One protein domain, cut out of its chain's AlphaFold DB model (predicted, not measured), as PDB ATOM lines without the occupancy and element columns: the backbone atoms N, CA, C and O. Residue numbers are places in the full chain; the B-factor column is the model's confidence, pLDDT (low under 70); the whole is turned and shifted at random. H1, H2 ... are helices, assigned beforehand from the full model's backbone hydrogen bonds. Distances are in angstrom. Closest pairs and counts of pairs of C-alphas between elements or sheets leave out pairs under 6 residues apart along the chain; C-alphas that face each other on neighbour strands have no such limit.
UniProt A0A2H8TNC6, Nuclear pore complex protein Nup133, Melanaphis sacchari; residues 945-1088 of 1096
ATOM      1  N   PRO A 945     129.430 130.572 127.088       83.81
ATOM      2  CA  PRO A 945     128.751 131.500 126.184       83.81
ATOM      3  C   PRO A 945     128.392 130.875 124.829       83.81
ATOM      4  O   PRO A 945     129.241 130.258 124.179       83.81
ATOM      5  N   GLU A 946     127.163 131.110 124.358       79.31
ATOM      6  CA  GLU A 946     126.651 130.573 123.085       79.31
ATOM      7  C   GLU A 946     127.542 130.946 121.893       79.31
ATOM      8  O   GLU A 946     127.810 130.103 121.042       79.31
ATOM      9  N   CYS A 947     128.114 132.156 121.883       78.81
ATOM     10  CA  CYS A 947     129.018 132.591 120.817       78.81
ATOM     11  C   CYS A 947     130.272 131.708 120.687       78.81
ATOM     12  O   CYS A 947     130.788 131.525 119.588       78.81
ATOM     13  N   VAL A 948     130.776 131.149 121.794       80.81
ATOM     14  CA  VAL A 948     131.930 130.235 121.780       80.81
ATOM     15  C   VAL A 948     131.503 128.847 121.301       80.81
ATOM     16  O   VAL A 948     132.237 128.199 120.553       80.81
ATOM     17  N   LEU A 949     130.306 128.408 121.690       81.00
ATOM     18  CA  LEU A 949     129.741 127.122 121.282       81.00
ATOM     19  C   LEU A 949     129.443 127.084 119.776       81.00
ATOM     20  O   LEU A 949     129.835 126.127 119.108       81.00
ATOM     21  N   GLU A 950     128.849 128.144 119.221       79.38
ATOM     22  CA  GLU A 950     128.574 128.282 117.784       79.38
ATOM     23  C   GLU A 950     129.861 128.275 116.948       79.38
ATOM     24  O   GLU A 950     129.948 127.562 115.949       79.38
ATOM     25  N   LEU A 951     130.897 129.004 117.383       76.12
ATOM     26  CA  LEU A 951     132.192 129.060 116.689       76.12
ATOM     27  C   LEU A 951     132.894 127.700 116.609       76.12
ATOM     28  O   LEU A 951     133.608 127.427 115.644       76.12
ATOM     29  N   LEU A 952     132.706 126.853 117.620       75.75
ATOM     30  CA  LEU A 952     133.303 125.520 117.694       75.75
ATOM     31  C   LEU A 952     132.370 124.421 117.152       75.75
ATOM     32  O   LEU A 952     132.723 123.244 117.218       75.75
ATOM     33  N   ASN A 953     131.199 124.784 116.603       77.25
ATOM     34  CA  ASN A 953     130.130 123.862 116.193       77.25
ATOM     35  C   ASN A 953     129.720 122.873 117.306       77.25
ATOM     36  O   ASN A 953     129.388 121.712 117.042       77.25
ATOM     37  N   LEU A 954     129.759 123.316 118.564       78.06
ATOM     38  CA  LEU A 954     129.401 122.512 119.728       78.06
ATOM     39  C   LEU A 954     127.934 122.744 120.097       78.06
ATOM     40  O   LEU A 954     127.497 123.869 120.306       78.06
ATOM     41  N   ASN A 955     127.178 121.656 120.234       77.81
ATOM     42  CA  ASN A 955     125.790 121.685 120.694       77.81
ATOM     43  C   ASN A 955     125.703 121.166 122.129       77.81
ATOM     44  O   ASN A 955     126.093 120.025 122.374       77.81
ATOM     45  N   LEU A 956     125.098 121.934 123.044       76.12
ATOM     46  CA  LEU A 956     124.888 121.537 124.451       76.12
ATOM     47  C   LEU A 956     124.207 120.166 124.588       76.12
ATOM     48  O   LEU A 956     124.582 119.363 125.439       76.12
ATOM     49  N   ASN A 957     123.265 119.855 123.693       76.75
ATOM     50  CA  ASN A 957     122.543 118.579 123.698       76.75
ATOM     51  C   ASN A 957     123.441 117.356 123.469       76.75
ATOM     52  O   ASN A 957     123.105 116.271 123.939       76.75
ATOM     53  N   ASN A 958     124.571 117.522 122.777       79.81
ATOM     54  CA  ASN A 958     125.498 116.447 122.413       79.81
ATOM     55  C   ASN A 958     126.931 116.725 122.896       79.81
ATOM     56  O   ASN A 958     127.885 116.143 122.382       79.81
ATOM     57  N   MET A 959     127.095 117.633 123.859       84.75
ATOM     58  CA  MET A 959     128.405 118.050 124.337       84.75
ATOM     59  C   MET A 959     128.986 117.009 125.295       84.75
ATOM     60  O   MET A 959     128.325 116.618 126.263       84.75
ATOM     61  N   ARG A 960     130.235 116.594 125.047       88.19
ATOM     62  CA  ARG A 960     130.990 115.731 125.967       88.19
ATOM     63  C   ARG A 960     131.210 116.415 127.308       88.19
ATOM     64  O   ARG A 960     131.187 117.639 127.390       88.19
ATOM     65  N   VAL A 961     131.460 115.636 128.346       87.00
ATOM     66  CA  VAL A 961     131.828 116.164 129.662       87.00
ATOM     67  C   VAL A 961     133.254 116.700 129.569       87.00
ATOM     68  O   VAL A 961     134.152 115.983 129.127       87.00
ATOM     69  N   LEU A 962     133.437 117.968 129.922       87.56
ATOM     70  CA  LEU A 962     134.732 118.638 129.860       87.56
ATOM     71  C   LEU A 962     135.431 118.625 131.216       87.56
ATOM     72  O   LEU A 962     134.777 118.604 132.264       87.56
ATOM     73  N   SER A 963     136.762 118.665 131.196       88.06
ATOM     74  CA  SER A 963     137.541 118.903 132.412       88.06
ATOM     75  C   SER A 963     137.426 120.370 132.862       88.06
ATOM     76  O   SER A 963     137.141 121.247 132.040       88.06
ATOM     77  N   PRO A 964     137.674 120.685 134.148       87.50
ATOM     78  CA  PRO A 964     137.725 122.071 134.622       87.50
ATOM     79  C   PRO A 964     138.685 122.957 133.808       87.50
ATOM     80  O   PRO A 964     138.353 124.094 133.487       87.50
ATOM     81  N   GLU A 965     139.833 122.422 133.392       87.00
ATOM     82  CA  GLU A 965     140.811 123.127 132.549       87.00
ATOM     83  C   GLU A 965     140.258 123.433 131.148       87.00
ATOM     84  O   GLU A 965     140.413 124.539 130.631       87.00
ATOM     85  N   GLU A 966     139.569 122.471 130.532       86.62
ATOM     86  CA  GLU A 966     138.925 122.659 129.230       86.62
ATOM     87  C   GLU A 966     137.806 123.706 129.312       86.62
ATOM     88  O   GLU A 966     137.712 124.574 128.444       86.62
ATOM     89  N   ILE A 967     136.988 123.665 130.371       86.31
ATOM     90  CA  ILE A 967     135.932 124.659 130.623       86.31
ATOM     91  C   ILE A 967     136.551 126.053 130.778       86.31
ATOM     92  O   ILE A 967     136.079 127.009 130.161       86.31
ATOM     93  N   PHE A 968     137.624 126.168 131.561       86.69
ATOM     94  CA  PHE A 968     138.355 127.417 131.763       86.69
ATOM     95  C   PHE A 968     138.888 127.996 130.439       86.69
ATOM     96  O   PHE A 968     138.637 129.161 130.120       86.69
ATOM     97  N   ASN A 969     139.529 127.162 129.616       85.94
ATOM     98  CA  ASN A 969     140.053 127.566 128.309       85.94
ATOM     99  C   ASN A 969     138.955 128.006 127.327       85.94
ATOM    100  O   ASN A 969     139.191 128.874 126.488       85.94
ATOM    101  N   LEU A 970     137.743 127.450 127.431       85.00
ATOM    102  CA  LEU A 970     136.604 127.875 126.611       85.00
ATOM    103  C   LEU A 970     136.063 129.248 127.018       85.00
ATOM    104  O   LEU A 970     135.761 130.055 126.137       85.00
ATOM    105  N   TYR A 971     135.998 129.560 128.318       82.69
ATOM    106  CA  TYR A 971     135.663 130.917 128.771       82.69
ATOM    107  C   TYR A 971     136.671 131.948 128.241       82.69
ATOM    108  O   TYR A 971     136.274 133.025 127.785       82.69
ATOM    109  N   LEU A 972     137.959 131.588 128.221       82.12
ATOM    110  CA  LEU A 972     139.050 132.420 127.711       82.12
ATOM    111  C   LEU A 972     139.386 132.192 126.240       82.12
ATOM    112  O   LEU A 972     140.456 132.586 125.781       82.12
ATOM    113  N   HIS A 973     138.488 131.628 125.438       81.75
ATOM    114  CA  HIS A 973     138.773 131.464 124.018       81.75
ATOM    115  C   HIS A 973     138.994 132.837 123.343       81.75
ATOM    116  O   HIS A 973     138.280 133.801 123.636       81.75
ATOM    117  N   LYS A 974     139.977 132.951 122.434       71.38
ATOM    118  CA  LYS A 974     140.387 134.228 121.793       71.38
ATOM    119  C   LYS A 974     139.241 134.963 121.092       71.38
ATOM    120  O   LYS A 974     139.230 136.185 121.024       71.38
ATOM    121  N   ASN A 975     138.255 134.203 120.621       69.00
ATOM    122  CA  ASN A 975     137.095 134.713 119.893       69.00
ATOM    123  C   ASN A 975     135.855 134.928 120.787       69.00
ATOM    124  O   ASN A 975     134.768 135.148 120.260       69.00
ATOM    125  N   ASN A 976     135.974 134.848 122.121       77.62
ATOM    126  CA  ASN A 976     134.876 135.205 123.024       77.62
ATOM    127  C   ASN A 976     134.703 136.736 123.069       77.62
ATOM    128  O   ASN A 976     135.369 137.434 123.835       77.62
ATOM    129  N   ILE A 977     133.796 137.253 122.236       69.00
ATOM    130  CA  ILE A 977     133.485 138.691 122.127       69.00
ATOM    131  C   ILE A 977     132.726 139.194 123.373       69.00
ATOM    132  O   ILE A 977     132.774 140.384 123.691       69.00
ATOM    133  N   THR A 978     132.065 138.286 124.101       70.69
ATOM    134  CA  THR A 978     131.142 138.583 125.211       70.69
ATOM    135  C   THR A 978     131.764 138.500 126.603       70.69
ATOM    136  O   THR A 978     131.020 138.498 127.578       70.69
ATOM    137  N   LEU A 979     133.098 138.419 126.709       79.06
ATOM    138  CA  LEU A 979     133.781 138.299 127.999       79.06
ATOM    139  C   LEU A 979     133.389 139.458 128.934       79.06
ATOM    140  O   LEU A 979     133.746 140.613 128.683       79.06
ATOM    141  N   ASP A 980     132.648 139.128 129.989       79.31
ATOM    142  CA  ASP A 980     132.156 140.038 131.015       79.31
ATOM    143  C   ASP A 980     132.693 139.649 132.400       79.31
ATOM    144  O   ASP A 980     133.340 138.615 132.595       79.31
ATOM    145  N   GLU A 981     132.417 140.495 133.390       80.00
ATOM    146  CA  GLU A 981     132.910 140.291 134.751       80.00
ATOM    147  C   GLU A 981     132.424 138.965 135.352       80.00
ATOM    148  O   GLU A 981     133.158 138.288 136.073       80.00
ATOM    149  N   ASN A 982     131.195 138.561 135.020       81.00
ATOM    150  CA  ASN A 982     130.593 137.329 135.514       81.00
ATOM    151  C   ASN A 982     131.219 136.081 134.885       81.00
ATOM    152  O   ASN A 982     131.389 135.082 135.583       81.00
ATOM    153  N   GLN A 983     131.583 136.114 133.603       80.38
ATOM    154  CA  GLN A 983     132.305 135.036 132.927       80.38
ATOM    155  C   GLN A 983     133.722 134.879 133.483       80.38
ATOM    156  O   GLN A 983     134.143 133.753 133.730       80.38
ATOM    157  N   CYS A 984     134.428 135.980 133.764       80.06
ATOM    158  CA  CYS A 984     135.725 135.933 134.445       80.06
ATOM    159  C   CYS A 984     135.606 135.345 135.860       80.06
ATOM    160  O   CYS A 984     136.392 134.476 136.236       80.06
ATOM    161  N   LEU A 985     134.582 135.743 136.625       81.94
ATOM    162  CA  LEU A 985     134.289 135.141 137.930       81.94
ATOM    163  C   LEU A 985     133.974 133.645 137.819       81.94
ATOM    164  O   LEU A 985     134.439 132.866 138.646       81.94
ATOM    165  N   ARG A 986     133.203 133.237 136.803       82.44
ATOM    166  CA  ARG A 986     132.888 131.825 136.540       82.44
ATOM    167  C   ARG A 986     134.146 131.032 136.193       82.44
ATOM    168  O   ARG A 986     134.344 129.957 136.751       82.44
ATOM    169  N   ALA A 987     135.020 131.571 135.346       83.62
ATOM    170  CA  ALA A 987     136.306 130.961 135.018       83.62
ATOM    171  C   ALA A 987     137.182 130.780 136.273       83.62
ATOM    172  O   ALA A 987     137.700 129.691 136.503       83.62
ATOM    173  N   LEU A 988     137.261 131.790 137.147       82.50
ATOM    174  CA  LEU A 988     137.976 131.691 138.428       82.50
ATOM    175  C   LEU A 988     137.358 130.663 139.375       82.50
ATOM    176  O   LEU A 988     138.085 129.913 140.023       82.50
ATOM    177  N   SER A 989     136.028 130.580 139.451       82.94
ATOM    178  CA  SER A 989     135.379 129.544 140.260       82.94
ATOM    179  C   SER A 989     135.625 128.138 139.714       82.94
ATOM    180  O   SER A 989     135.712 127.209 140.502       82.94
ATOM    181  N   VAL A 990     135.829 127.957 138.405       85.38
ATOM    182  CA  VAL A 990     136.186 126.644 137.836       85.38
ATOM    183  C   VAL A 990     137.568 126.178 138.318       85.38
ATOM    184  O   VAL A 990     137.764 124.987 138.566       85.38
ATOM    185  N   LEU A 991     138.504 127.106 138.551       83.19
ATOM    186  CA  LEU A 991     139.851 126.801 139.049       83.19
ATOM    187  C   LEU A 991     139.857 126.150 140.440       83.19
ATOM    188  O   LEU A 991     140.813 125.457 140.788       83.19
ATOM    189  N   GLN A 992     138.793 126.310 141.236       82.62
ATOM    190  CA  GLN A 992     138.691 125.643 142.539       82.62
ATOM    191  C   GLN A 992     138.584 124.113 142.430       82.62
ATOM    192  O   GLN A 992     138.843 123.416 143.411       82.62
ATOM    193  N   PHE A 993     138.228 123.600 141.247       82.44
ATOM    194  CA  PHE A 993     138.077 122.175 140.962       82.44
ATOM    195  C   PHE A 993     139.311 121.548 140.289       82.44
ATOM    196  O   PHE A 993     139.321 120.337 140.063       82.44
ATOM    197  N   VAL A 994     140.351 122.337 139.988       82.56
ATOM    198  CA  VAL A 994     141.640 121.840 139.475       82.56
ATOM    199  C   VAL A 994     142.446 121.259 140.641       82.56
ATOM    200  O   VAL A 994     142.641 121.916 141.665       82.56
ATOM    201  N   GLN A 995     142.879 119.999 140.518       77.88
ATOM    202  CA  GLN A 995     143.537 119.270 141.614       77.88
ATOM    203  C   GLN A 995     144.979 119.738 141.854       77.88
ATOM    204  O   GLN A 995     145.435 119.744 143.001       77.88
ATOM    205  N   ASN A 996     145.693 120.121 140.792       83.81
ATOM    206  CA  ASN A 996     147.068 120.590 140.876       83.81
ATOM    207  C   ASN A 996     147.104 122.083 141.247       83.81
ATOM    208  O   ASN A 996     146.552 122.931 140.547       83.81
ATOM    209  N   LYS A 997     147.758 122.405 142.369       78.88
ATOM    210  CA  LYS A 997     147.888 123.789 142.848       78.88
ATOM    211  C   LYS A 997     148.768 124.641 141.934       78.88
ATOM    212  O   LYS A 997     148.468 125.812 141.757       78.88
ATOM    213  N   GLU A 998     149.814 124.061 141.351       78.00
ATOM    214  CA  GLU A 998     150.741 124.794 140.478       78.00
ATOM    215  C   GLU A 998     150.042 125.205 139.176       78.00
ATOM    216  O   GLU A 998     150.040 126.382 138.827       78.00
ATOM    217  N   GLU A 999     149.328 124.273 138.537       80.25
ATOM    218  CA  GLU A 999     148.508 124.551 137.345       80.25
ATOM    219  C   GLU A 999     147.379 125.543 137.638       80.25
ATOM    220  O   GLU A 999     147.077 126.410 136.823       80.25
ATOM    221  N   ARG A1000     146.753 125.452 138.818       80.50
ATOM    222  CA  ARG A1000     145.730 126.412 139.247       80.50
ATOM    223  C   ARG A1000     146.288 127.834 139.308       80.50
ATOM    224  O   ARG A1000     145.624 128.768 138.850       80.50
ATOM    225  N   ASP A1001     147.479 127.994 139.874       78.38
ATOM    226  CA  ASP A1001     148.137 129.292 139.988       78.38
ATOM    227  C   ASP A1001     148.581 129.806 138.610       78.38
ATOM    228  O   ASP A1001     148.404 130.987 138.318       78.38
ATOM    229  N   GLU A1002     149.085 128.937 137.732       81.38
ATOM    230  CA  GLU A1002     149.425 129.277 136.343       81.38
ATOM    231  C   GLU A1002     148.205 129.715 135.524       81.38
ATOM    232  O   GLU A1002     148.240 130.763 134.879       81.38
ATOM    233  N   LEU A1003     147.094 128.977 135.586       82.44
ATOM    234  CA  LEU A1003     145.856 129.339 134.892       82.44
ATOM    235  C   LEU A1003     145.247 130.628 135.460       82.44
ATOM    236  O   LEU A1003     144.765 131.466 134.700       82.44
ATOM    237  N   SER A1004     145.313 130.835 136.778       83.19
ATOM    238  CA  SER A1004     144.899 132.095 137.410       83.19
ATOM    239  C   SER A1004     145.698 133.277 136.852       83.19
ATOM    240  O   SER A1004     145.118 134.263 136.394       83.19
ATOM    241  N   ARG A1005     147.030 133.152 136.803       81.38
ATOM    242  CA  ARG A1005     147.918 134.153 136.193       81.38
ATOM    243  C   ARG A1005     147.577 134.393 134.723       81.38
ATOM    244  O   ARG A1005     147.453 135.545 134.313       81.38
ATOM    245  N   TYR A1006     147.345 133.324 133.964       82.81
ATOM    246  CA  TYR A1006     146.970 133.401 132.554       82.81
ATOM    247  C   TYR A1006     145.672 134.190 132.334       82.81
ATOM    248  O   TYR A1006     145.633 135.054 131.459       82.81
ATOM    249  N   LEU A1007     144.633 133.972 133.154       83.75
ATOM    250  CA  LEU A1007     143.399 134.767 133.100       83.75
ATOM    251  C   LEU A1007     143.683 136.258 133.297       83.75
ATOM    252  O   LEU A1007     143.200 137.081 132.520       83.75
ATOM    253  N   TRP A1008     144.448 136.611 134.333       82.88
ATOM    254  CA  TRP A1008     144.747 138.008 134.638       82.88
ATOM    255  C   TRP A1008     145.523 138.675 133.498       82.88
ATOM    256  O   TRP A1008     145.122 139.746 133.043       82.88
ATOM    257  N   CYS A1009     146.544 138.015 132.948       80.31
ATOM    258  CA  CYS A1009     147.279 138.527 131.790       80.31
ATOM    259  C   CYS A1009     146.383 138.658 130.542       80.31
ATOM    260  O   CYS A1009     146.380 139.705 129.898       80.31
ATOM    261  N   GLU A1010     145.562 137.654 130.219       78.12
ATOM    262  CA  GLU A1010     144.649 137.696 129.063       78.12
ATOM    263  C   GLU A1010     143.571 138.776 129.186       78.12
ATOM    264  O   GLU A1010     143.235 139.417 128.187       78.12
ATOM    265  N   THR A1011     143.019 139.005 130.383       79.75
ATOM    266  CA  THR A1011     142.040 140.086 130.597       79.75
ATOM    267  C   THR A1011     142.660 141.447 130.290       79.75
ATOM    268  O   THR A1011     142.112 142.180 129.466       79.75
ATOM    269  N   ILE A1012     143.855 141.723 130.818       78.50
ATOM    270  CA  ILE A1012     144.601 142.965 130.565       78.50
ATOM    271  C   ILE A1012     144.947 143.106 129.072       78.50
ATOM    272  O   ILE A1012     144.765 144.173 128.478       78.50
ATOM    273  N   LEU A1013     145.395 142.028 128.422       75.81
ATOM    274  CA  LEU A1013     145.715 142.026 126.991       75.81
ATOM    275  C   LEU A1013     144.483 142.302 126.109       75.81
ATOM    276  O   LEU A1013     144.569 143.050 125.135       75.81
ATOM    277  N   ARG A1014     143.307 141.754 126.438       72.44
ATOM    278  CA  ARG A1014     142.065 142.012 125.680       72.44
ATOM    279  C   ARG A1014     141.507 143.404 125.903       72.44
ATOM    280  O   ARG A1014     140.919 143.985 124.991       72.44
ATOM    281  N   GLU A1015     141.658 143.933 127.107       73.00
ATOM    282  CA  GLU A1015     141.234 145.289 127.432       73.00
ATOM    283  C   GLU A1015     142.094 146.343 126.753       73.00
ATOM    284  O   GLU A1015     141.551 147.298 126.204       73.00
ATOM    285  N   THR A1016     143.412 146.150 126.722       66.94
ATOM    286  CA  THR A1016     144.353 147.068 126.060       66.94
ATOM    287  C   THR A1016     144.193 147.082 124.538       66.94
ATOM    288  O   THR A1016     144.459 148.102 123.906       66.94
ATOM    289  N   LEU A1017     143.666 146.004 123.940       62.53
ATOM    290  CA  LEU A1017     143.212 145.999 122.542       62.53
ATOM    291  C   LEU A1017     141.941 146.842 122.316       62.53
ATOM    292  O   LEU A1017     141.762 147.385 121.227       62.53
ATOM    293  N   LYS A1018     141.049 146.949 123.312       61.31
ATOM    294  CA  LYS A1018     139.812 147.755 123.239       61.31
ATOM    295  C   LYS A1018     140.042 149.226 123.608       61.31
ATOM    296  O   LYS A1018     139.392 150.098 123.036       61.31
ATOM    297  N   TYR A1019     140.964 149.490 124.530       65.69
ATOM    298  CA  TYR A1019     141.350 150.816 125.012       65.69
ATOM    299  C   TYR A1019     142.883 150.939 124.989       65.69
ATOM    300  O   TYR A1019     143.535 150.662 126.000       65.69
ATOM    301  N   PRO A1020     143.490 151.318 123.850       62.03
ATOM    302  CA  PRO A1020     144.937 151.451 123.765       62.03
ATOM    303  C   PRO A1020     145.418 152.588 124.674       62.03
ATOM    304  O   PRO A1020     145.032 153.746 124.515       62.03
ATOM    305  N   LEU A1021     146.271 152.248 125.641       62.38
ATOM    306  CA  LEU A1021     146.921 153.200 126.541       62.38
ATOM    307  C   LEU A1021     148.065 153.902 125.791       62.38
ATOM    308  O   LEU A1021     149.220 153.485 125.874       62.38
ATOM    309  N   HIS A1022     147.734 154.925 125.006       58.75
ATOM    310  CA  HIS A1022     148.717 155.838 124.415       58.75
ATOM    311  C   HIS A1022     149.282 156.789 125.486       58.75
ATOM    312  O   HIS A1022     148.615 157.057 126.481       58.75
ATOM    313  N   ASP A1023     150.483 157.333 125.271       53.09
ATOM    314  CA  ASP A1023     151.175 158.260 126.192       53.09
ATOM    315  C   ASP A1023     150.495 159.652 126.333       53.09
ATOM    316  O   ASP A1023     151.115 160.612 126.795       53.09
ATOM    317  N   GLU A1024     149.225 159.799 125.936       56.31
ATOM    318  CA  GLU A1024     148.457 161.040 126.078       56.31
ATOM    319  C   GLU A1024     147.623 161.049 127.372       56.31
ATOM    320  O   GLU A1024     147.079 160.036 127.813       56.31
ATOM    321  N   VAL A1025     147.552 162.225 128.001       53.97
ATOM    322  CA  VAL A1025     146.974 162.449 129.336       53.97
ATOM    323  C   VAL A1025     145.489 162.070 129.367       53.97
ATOM    324  O   VAL A1025     144.678 162.628 128.635       53.97
ATOM    325  N   VAL A1026     145.122 161.148 130.259       60.38
ATOM    326  CA  VAL A1026     143.722 160.788 130.533       60.38
ATOM    327  C   VAL A1026     143.110 161.813 131.493       60.38
ATOM    328  O   VAL A1026     143.561 161.935 132.630       60.38
ATOM    329  N   ASP A1027     142.051 162.506 131.061       56.44
ATOM    330  CA  ASP A1027     141.389 163.571 131.838       56.44
ATOM    331  C   ASP A1027     140.731 163.083 133.151       56.44
ATOM    332  O   ASP A1027     140.627 163.851 134.104       56.44
ATOM    333  N   ASN A1028     140.298 161.813 133.234       66.62
ATOM    334  CA  ASN A1028     139.720 161.207 134.448       66.62
ATOM    335  C   ASN A1028     140.138 159.727 134.622       66.62
ATOM    336  O   ASN A1028     139.455 158.825 134.128       66.62
ATOM    337  N   PRO A1029     141.221 159.435 135.366       66.19
ATOM    338  CA  PRO A1029     141.735 158.072 135.527       66.19
ATOM    339  C   PRO A1029     140.797 157.150 136.327       66.19
ATOM    340  O   PRO A1029     140.761 155.953 136.069       66.19
ATOM    341  N   ILE A1030     139.989 157.685 137.250       67.50
ATOM    342  CA  ILE A1030     139.073 156.888 138.091       67.50
ATOM    343  C   ILE A1030     137.895 156.340 137.271       67.50
ATOM    344  O   ILE A1030     137.576 155.161 137.376       67.50
ATOM    345  N   GLN A1031     137.299 157.151 136.389       67.75
ATOM    346  CA  GLN A1031     136.241 156.684 135.480       67.75
ATOM    347  C   GLN A1031     136.761 155.662 134.462       67.75
ATOM    348  O   GLN A1031     136.013 154.793 134.018       67.75
ATOM    349  N   LEU A1032     138.037 155.754 134.081       69.44
ATOM    350  CA  LEU A1032     138.683 154.744 133.251       69.44
ATOM    351  C   LEU A1032     138.816 153.424 134.030       69.44
ATOM    352  O   LEU A1032     138.367 152.395 133.539       69.44
ATOM    353  N   ILE A1033     139.335 153.470 135.264       71.62
ATOM    354  CA  ILE A1033     139.473 152.311 136.168       71.62
ATOM    355  C   ILE A1033     138.120 151.627 136.414       71.62
ATOM    356  O   ILE A1033     138.028 150.410 136.294       71.62
ATOM    357  N   GLU A1034     137.059 152.390 136.686       69.00
ATOM    358  CA  GLU A1034     135.710 151.844 136.893       69.00
ATOM    359  C   GLU A1034     135.128 151.162 135.652       69.00
ATOM    360  O   GLU A1034     134.243 150.326 135.792       69.00
ATOM    361  N   ASN A1035     135.600 151.490 134.445       71.19
ATOM    362  CA  ASN A1035     135.116 150.899 133.196       71.19
ATOM    363  C   ASN A1035     135.910 149.659 132.750       71.19
ATOM    364  O   ASN A1035     135.389 148.883 131.944       71.19
ATOM    365  N   LEU A1036     137.109 149.437 133.296       75.56
ATOM    366  CA  LEU A1036     137.963 148.289 132.984       75.56
ATOM    367  C   LEU A1036     137.432 146.999 133.647       75.56
ATOM    368  O   LEU A1036     137.328 146.894 134.868       75.56
ATOM    369  N   LEU A1037     137.132 145.993 132.822       78.06
ATOM    370  CA  LEU A1037     136.875 144.594 133.174       78.06
ATOM    371  C   LEU A1037     137.873 144.025 134.203       78.06
ATOM    372  O   LEU A1037     137.425 143.347 135.127       78.06
ATOM    373  N   PHE A1038     139.179 144.301 134.119       81.19
ATOM    374  CA  PHE A1038     140.155 143.824 135.113       81.19
ATOM    375  C   PHE A1038     139.846 144.373 136.515       81.19
ATOM    376  O   PHE A1038     139.754 143.618 137.480       81.19
ATOM    377  N   PHE A1039     139.587 145.675 136.649       78.44
ATOM    378  CA  PHE A1039     139.304 146.279 137.956       78.44
ATOM    379  C   PHE A1039     137.900 145.972 138.463       78.44
ATOM    380  O   PHE A1039     137.703 145.794 139.667       78.44
ATOM    381  N   LYS A1040     136.923 145.834 137.566       78.94
ATOM    382  CA  LYS A1040     135.582 145.392 137.949       78.94
ATOM    383  C   LYS A1040     135.567 143.937 138.428       78.94
ATOM    384  O   LYS A1040     134.968 143.644 139.462       78.94
ATOM    385  N   THR A1041     136.291 143.036 137.757       79.56
ATOM    386  CA  THR A1041     136.451 141.642 138.215       79.56
ATOM    387  C   THR A1041     137.208 141.567 139.537       79.56
ATOM    388  O   THR A1041     136.777 140.849 140.439       79.56
ATOM    389  N   LEU A1042     138.266 142.365 139.706       79.38
ATOM    390  CA  LEU A1042     139.037 142.465 140.947       79.38
ATOM    391  C   LEU A1042     138.187 142.993 142.118       79.38
ATOM    392  O   LEU A1042     138.207 142.416 143.207       79.38
ATOM    393  N   THR A1043     137.355 144.012 141.882       77.56
ATOM    394  CA  THR A1043     136.406 144.551 142.875       77.56
ATOM    395  C   THR A1043     135.342 143.516 143.255       77.56
ATOM    396  O   THR A1043     135.030 143.329 144.433       77.56
ATOM    397  N   LEU A1044     134.794 142.788 142.277       78.56
ATOM    398  CA  LEU A1044     133.811 141.735 142.533       78.56
ATOM    399  C   LEU A1044     134.406 140.531 143.278       78.56
ATOM    400  O   LEU A1044     133.728 139.957 144.132       78.56
ATOM    401  N   MET A1045     135.657 140.162 142.996       74.88
ATOM    402  CA  MET A1045     136.388 139.111 143.714       74.88
ATOM    403  C   MET A1045     136.642 139.493 145.173       74.88
ATOM    404  O   MET A1045     136.397 138.684 146.072       74.88
ATOM    405  N   TYR A1046     137.060 140.740 145.412       76.62
ATOM    406  CA  TYR A1046     137.251 141.284 146.755       76.62
ATOM    407  C   TYR A1046     135.941 141.266 147.558       76.62
ATOM    408  O   TYR A1046     135.901 140.741 148.671       76.62
ATOM    409  N   ASN A1047     134.836 141.713 146.952       76.19
ATOM    410  CA  ASN A1047     133.508 141.704 147.578       76.19
ATOM    411  C   ASN A1047     132.982 140.290 147.891       76.19
ATOM    412  O   ASN A1047     132.195 140.121 148.822       76.19
ATOM    413  N   LYS A1048     133.406 139.271 147.133       70.75
ATOM    414  CA  LYS A1048     133.055 137.858 147.366       70.75
ATOM    415  C   LYS A1048     134.005 137.129 148.327       70.75
ATOM    416  O   LYS A1048     133.754 135.967 148.634       70.75
ATOM    417  N   GLY A1049     135.065 137.784 148.813       66.94
ATOM    418  CA  GLY A1049     136.002 137.217 149.790       66.94
ATOM    419  C   GLY A1049     136.985 136.178 149.231       66.94
ATOM    420  O   GLY A1049     137.552 135.407 150.000       66.94
ATOM    421  N   LEU A1050     137.203 136.140 147.912       66.38
ATOM    422  CA  LEU A1050     138.096 135.182 147.242       66.38
ATOM    423  C   LEU A1050     139.540 135.713 147.170       66.38
ATOM    424  O   LEU A1050     140.078 135.956 146.091       66.38
ATOM    425  N   LEU A1051     140.156 135.922 148.336       67.50
ATOM    426  CA  LEU A1051     141.470 136.573 148.458       67.50
ATOM    427  C   LEU A1051     142.630 135.733 147.896       67.50
ATOM    428  O   LEU A1051     143.603 136.296 147.405       67.50
ATOM    429  N   ASP A1052     142.504 134.405 147.914       65.75
ATOM    430  CA  ASP A1052     143.571 133.469 147.525       65.75
ATOM    431  C   ASP A1052     143.888 133.468 146.015       65.75
ATOM    432  O   ASP A1052     144.915 132.944 145.602       65.75
ATOM    433  N   LEU A1053     143.003 134.025 145.182       68.25
ATOM    434  CA  LEU A1053     143.135 134.063 143.715       68.25
ATOM    435  C   LEU A1053     143.491 135.464 143.183       68.25
ATOM    436  O   LEU A1053     143.536 135.662 141.965       68.25
ATOM    437  N   LEU A1054     143.707 136.441 144.073       73.06
ATOM    438  CA  LEU A1054     144.066 137.805 143.691       73.06
ATOM    439  C   LEU A1054     145.534 137.874 143.233       73.06
ATOM    440  O   LEU A1054     146.417 137.362 143.924       73.06
ATOM    441  N   PRO A1055     145.826 138.542 142.104       77.12
ATOM    442  CA  PRO A1055     147.195 138.728 141.653       77.12
ATOM    443  C   PRO A1055     147.888 139.785 142.523       77.12
ATOM    444  O   PRO A1055     147.287 140.802 142.878       77.12
ATOM    445  N   SER A1056     149.161 139.576 142.865       77.31
ATOM    446  CA  SER A1056     149.945 140.621 143.528       77.31
ATOM    447  C   SER A1056     150.344 141.699 142.518       77.31
ATOM    448  O   SER A1056     150.700 141.402 141.376       77.31
ATOM    449  N   LEU A1057     150.291 142.965 142.948       74.19
ATOM    450  CA  LEU A1057     150.674 144.108 142.112       74.19
ATOM    451  C   LEU A1057     152.120 143.971 141.613       74.19
ATOM    452  O   LEU A1057     152.392 144.227 140.445       74.19
ATOM    453  N   ASP A1058     153.022 143.511 142.483       72.56
ATOM    454  CA  ASP A1058     154.425 143.293 142.134       72.56
ATOM    455  C   ASP A1058     154.580 142.207 141.066       72.56
ATOM    456  O   ASP A1058     155.368 142.377 140.145       72.56
ATOM    457  N   TRP A1059     153.806 141.119 141.126       80.25
ATOM    458  CA  TRP A1059     153.866 140.077 140.097       80.25
ATOM    459  C   TRP A1059     153.371 140.591 138.737       80.25
ATOM    460  O   TRP A1059     154.044 140.388 137.734       80.25
ATOM    461  N   LEU A1060     152.247 141.315 138.705       77.69
ATOM    462  CA  LEU A1060     151.681 141.867 137.467       77.69
ATOM    463  C   LEU A1060     152.622 142.844 136.754       77.69
ATOM    464  O   LEU A1060     152.665 142.853 135.528       77.69
ATOM    465  N   LEU A1061     153.366 143.662 137.508       73.88
ATOM    466  CA  LEU A1061     154.311 144.647 136.965       73.88
ATOM    467  C   LEU A1061     155.571 144.023 136.339       73.88
ATOM    468  O   LEU A1061     156.278 144.731 135.623       73.88
ATOM    469  N   PHE A1062     155.849 142.745 136.622       73.94
ATOM    470  CA  PHE A1062     157.021 142.005 136.141       73.94
ATOM    471  C   PHE A1062     156.653 140.710 135.394       73.94
ATOM    472  O   PHE A1062     157.517 139.855 135.212       73.94
ATOM    473  N   ALA A1063     155.391 140.525 135.000       75.62
ATOM    474  CA  ALA A1063     154.946 139.314 134.315       75.62
ATOM    475  C   ALA A1063     155.510 139.249 132.884       75.62
ATOM    476  O   ALA A1063     155.332 140.183 132.099       75.62
ATOM    477  N   ASP A1064     156.151 138.134 132.524       71.81
ATOM    478  CA  ASP A1064     156.795 137.949 131.215       71.81
ATOM    479  C   ASP A1064     155.790 138.086 130.050       71.81
ATOM    480  O   ASP A1064     156.118 138.613 128.989       71.81
ATOM    481  N   GLU A1065     154.526 137.692 130.248       70.56
ATOM    482  CA  GLU A1065     153.465 137.804 129.237       70.56
ATOM    483  C   GLU A1065     153.044 139.258 128.942       70.56
ATOM    484  O   GLU A1065     152.374 139.522 127.939       70.56
ATOM    485  N   LEU A1066     153.437 140.208 129.799       73.94
ATOM    486  CA  LEU A1066     153.133 141.637 129.707       73.94
ATOM    487  C   LEU A1066     154.379 142.492 129.410       73.94
ATOM    488  O   LEU A1066     154.325 143.712 129.567       73.94
ATOM    489  N   GLU A1067     155.469 141.898 128.905       68.50
ATOM    490  CA  GLU A1067     156.747 142.586 128.634       68.50
ATOM    491  C   GLU A1067     156.584 143.883 127.814       68.50
ATOM    492  O   GLU A1067     157.229 144.898 128.088       68.50
ATOM    493  N   ASN A1068     155.637 143.894 126.867       68.44
ATOM    494  CA  ASN A1068     155.309 145.055 126.031       68.44
ATOM    495  C   ASN A1068     154.804 146.281 126.823       68.44
ATOM    496  O   ASN A1068     154.837 147.395 126.302       68.44
ATOM    497  N   PHE A1069     154.337 146.097 128.062       67.56
ATOM    498  CA  PHE A1069     153.795 147.149 128.929       67.56
ATOM    499  C   PHE A1069     154.771 147.611 130.014       67.56
ATOM    500  O   PHE A1069     154.553 148.670 130.604       67.56
ATOM    501  N   HIS A1070     155.876 146.893 130.252       71.06
ATOM    502  CA  HIS A1070     156.862 147.257 131.279       71.06
ATOM    503  C   HIS A1070     157.467 148.652 131.054       71.06
ATOM    504  O   HIS A1070     157.798 149.346 132.016       71.06
ATOM    505  N   SER A1071     157.577 149.092 129.797       64.94
ATOM    506  CA  SER A1071     158.097 150.409 129.409       64.94
ATOM    507  C   SER A1071     157.044 151.530 129.398       64.94
ATOM    508  O   SER A1071     157.414 152.699 129.286       64.94
ATOM    509  N   ASN A1072     155.749 151.212 129.538       73.25
ATOM    510  CA  ASN A1072     154.653 152.180 129.464       73.25
ATOM    511  C   ASN A1072     154.367 152.804 130.844       73.25
ATOM    512  O   ASN A1072     153.833 152.161 131.753       73.25
ATOM    513  N   THR A1073     154.704 154.089 130.999       71.06
ATOM    514  CA  THR A1073     154.534 154.824 132.268       71.06
ATOM    515  C   THR A1073     153.069 154.998 132.675       71.06
ATOM    516  O   THR A1073     152.754 154.952 133.866       71.06
ATOM    517  N   MET A1074     152.161 155.125 131.702       71.81
ATOM    518  CA  MET A1074     150.730 155.287 131.943       71.81
ATOM    519  C   MET A1074     150.089 153.988 132.437       71.81
ATOM    520  O   MET A1074     149.282 154.007 133.365       71.81
ATOM    521  N   TRP A1075     150.493 152.843 131.887       74.88
ATOM    522  CA  TRP A1075     150.037 151.535 132.361       74.88
ATOM    523  C   TRP A1075     150.448 151.281 133.819       74.88
ATOM    524  O   TRP A1075     149.605 150.920 134.641       74.88
ATOM    525  N   GLN A1076     151.703 151.573 134.186       73.00
ATOM    526  CA  GLN A1076     152.155 151.457 135.579       73.00
ATOM    527  C   GLN A1076     151.387 152.395 136.525       73.00
ATOM    528  O   GLN A1076     151.113 152.025 137.669       73.00
ATOM    529  N   PHE A1077     151.033 153.599 136.061       75.88
ATOM    530  CA  PHE A1077     150.230 154.555 136.825       75.88
ATOM    531  C   PHE A1077     148.792 154.057 137.042       75.88
ATOM    532  O   PHE A1077     148.326 154.036 138.180       75.88
ATOM    533  N   VAL A1078     148.115 153.589 135.986       75.69
ATOM    534  CA  VAL A1078     146.747 153.042 136.057       75.69
ATOM    535  C   VAL A1078     146.692 151.786 136.928       75.69
ATOM    536  O   VAL A1078     145.777 151.662 137.740       75.69
ATOM    537  N   MET A1079     147.682 150.891 136.834       75.56
ATOM    538  CA  MET A1079     147.748 149.686 137.670       75.56
ATOM    539  C   MET A1079     147.956 150.020 139.152       75.56
ATOM    540  O   MET A1079     147.212 149.523 139.994       75.56
ATOM    541  N   LYS A1080     148.894 150.915 139.493       76.50
ATOM    542  CA  LYS A1080     149.119 151.335 140.891       76.50
ATOM    543  C   LYS A1080     147.898 152.045 141.485       76.50
ATOM    544  O   LYS A1080     147.469 151.690 142.580       76.50
ATOM    545  N   MET A1081     147.304 152.985 140.745       76.06
ATOM    546  CA  MET A1081     146.112 153.723 141.183       76.06
ATOM    547  C   MET A1081     144.871 152.831 141.280       76.06
ATOM    548  O   MET A1081     144.097 152.954 142.225       76.06
ATOM    549  N   GLY A1082     144.669 151.915 140.331       73.69
ATOM    550  CA  GLY A1082     143.524 151.007 140.332       73.69
ATOM    551  C   GLY A1082     143.589 149.970 141.453       73.69
ATOM    552  O   GLY A1082     142.579 149.731 142.109       73.69
ATOM    553  N   PHE A1083     144.771 149.420 141.757       76.50
ATOM    554  CA  PHE A1083     144.953 148.559 142.932       76.50
ATOM    555  C   PHE A1083     144.700 149.323 144.239       76.50
ATOM    556  O   PHE A1083     144.034 148.798 145.130       76.50
ATOM    557  N   GLU A1084     145.162 150.571 144.346       75.56
ATOM    558  CA  GLU A1084     144.908 151.413 145.519       75.56
ATOM    559  C   GLU A1084     143.417 151.763 145.680       75.56
ATOM    560  O   GLU A1084     142.904 151.771 146.798       75.56
ATOM    561  N   HIS A1085     142.701 152.005 144.579       73.88
ATOM    562  CA  HIS A1085     141.276 152.337 144.588       73.88
ATOM    563  C   HIS A1085     140.377 151.117 144.853       73.88
ATOM    564  O   HIS A1085     139.426 151.213 145.626       73.88
ATOM    565  N   CYS A1086     140.672 149.963 144.247       70.12
ATOM    566  CA  CYS A1086     139.842 148.758 144.344       70.12
ATOM    567  C   CYS A1086     140.095 147.920 145.609       70.12
ATOM    568  O   CYS A1086     139.191 147.209 146.038       70.12
ATOM    569  N   LEU A1087     141.295 147.981 146.207       68.62
ATOM    570  CA  LEU A1087     141.654 147.193 147.400       68.62
ATOM    571  C   LEU A1087     141.694 148.011 148.699       68.62
ATOM    572  O   LEU A1087     141.948 147.439 149.764       68.62
ATOM    573  N   ARG A1088     141.458 149.332 148.657       61.22
ATOM    574  CA  ARG A1088     141.380 150.132 149.887       61.22
ATOM    575  C   ARG A1088     140.174 149.689 150.724       61.22
ATOM    576  O   ARG A1088     139.046 149.726 150.232       61.22
TER     577      ARG A1088
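What this domain is: This is residues 945 to 1088 of the 1096 residues of the protein "Nuclear pore complex protein Nup133" of Melanaphis sacchari (UniProt A0A2H8TNC6). Three helices, H2, H3 and H4, run to and fro as a small bundle, and the longest, H4, reaches past it into a second group made of the shorter helices H5 to H9. H1 and the loop of residues 952 to 963 lie beyond H2, on the side of the bundle away from the second group, with H1 about perpendicular to H2 at 88 degrees and the loop's C-alphas 20 to 29 A from the mean of all C-alphas. The 144 printed residues hold nine named helices, H1 to H9 in chain order, and no named strand: all helix. The whole is compact, with a radius of gyration of the C-alphas of 16.1 A, and elongated, spanning 51 by 30 by 28 A.

Where its parts are: H1 is residues 946 to 951, beginning at C-alpha 946 (126.651, 130.573, 123.085). H2 is 964 to 971, H3 is 981 to 993 and 19.8 A long, and H4 is 997 to 1018 and 32.0 A long. H5 is 1029 to 1035, H6 is 1037 to 1047, H7 is 1057 to 1061 and H8 is 1064 to 1069. H9, 1073 to 1087, is 21.3 A long and ends at C-alpha 1087 (141.654, 147.193, 147.400).

How they stand to each other: H1 touches no helix. H2 and H3 form a hairpin at 13 degrees, with closest C-alphas Phe 968 and Ala 987 5.2 A apart. H3 and H4 form another at 14 degrees, closest at Leu 991 and Arg 1000, 5.9 A. H6 touches H4 at a steep tilt of 45 degrees, closest at Thr 1011 and Phe 1038, 6.2 A. H9 touches H5, H6 and H7, closest to H6 at Thr 1043 and Cys 1086, 5.6 A. H8 only just touches H4, with 3 pairs of C-alphas within 8 A, the closest Cys 1009 and Glu 1065, 6.7 A. Every O i to N i+4 pair is within hydrogen-bond range except in H3, 7 of 9, and H8, 0 of 2, where 2 of 3 O i to N i+3 pairs are.

The domain as a whole: The farthest C-alphas, Asn 958 and Val 1025, are 51.2 A apart. The printed part has no cut, and the H1 to H2 link is long. The mean pLDDT of the printed part is 75.7, and residues 1016 to 1032 are among those under 70.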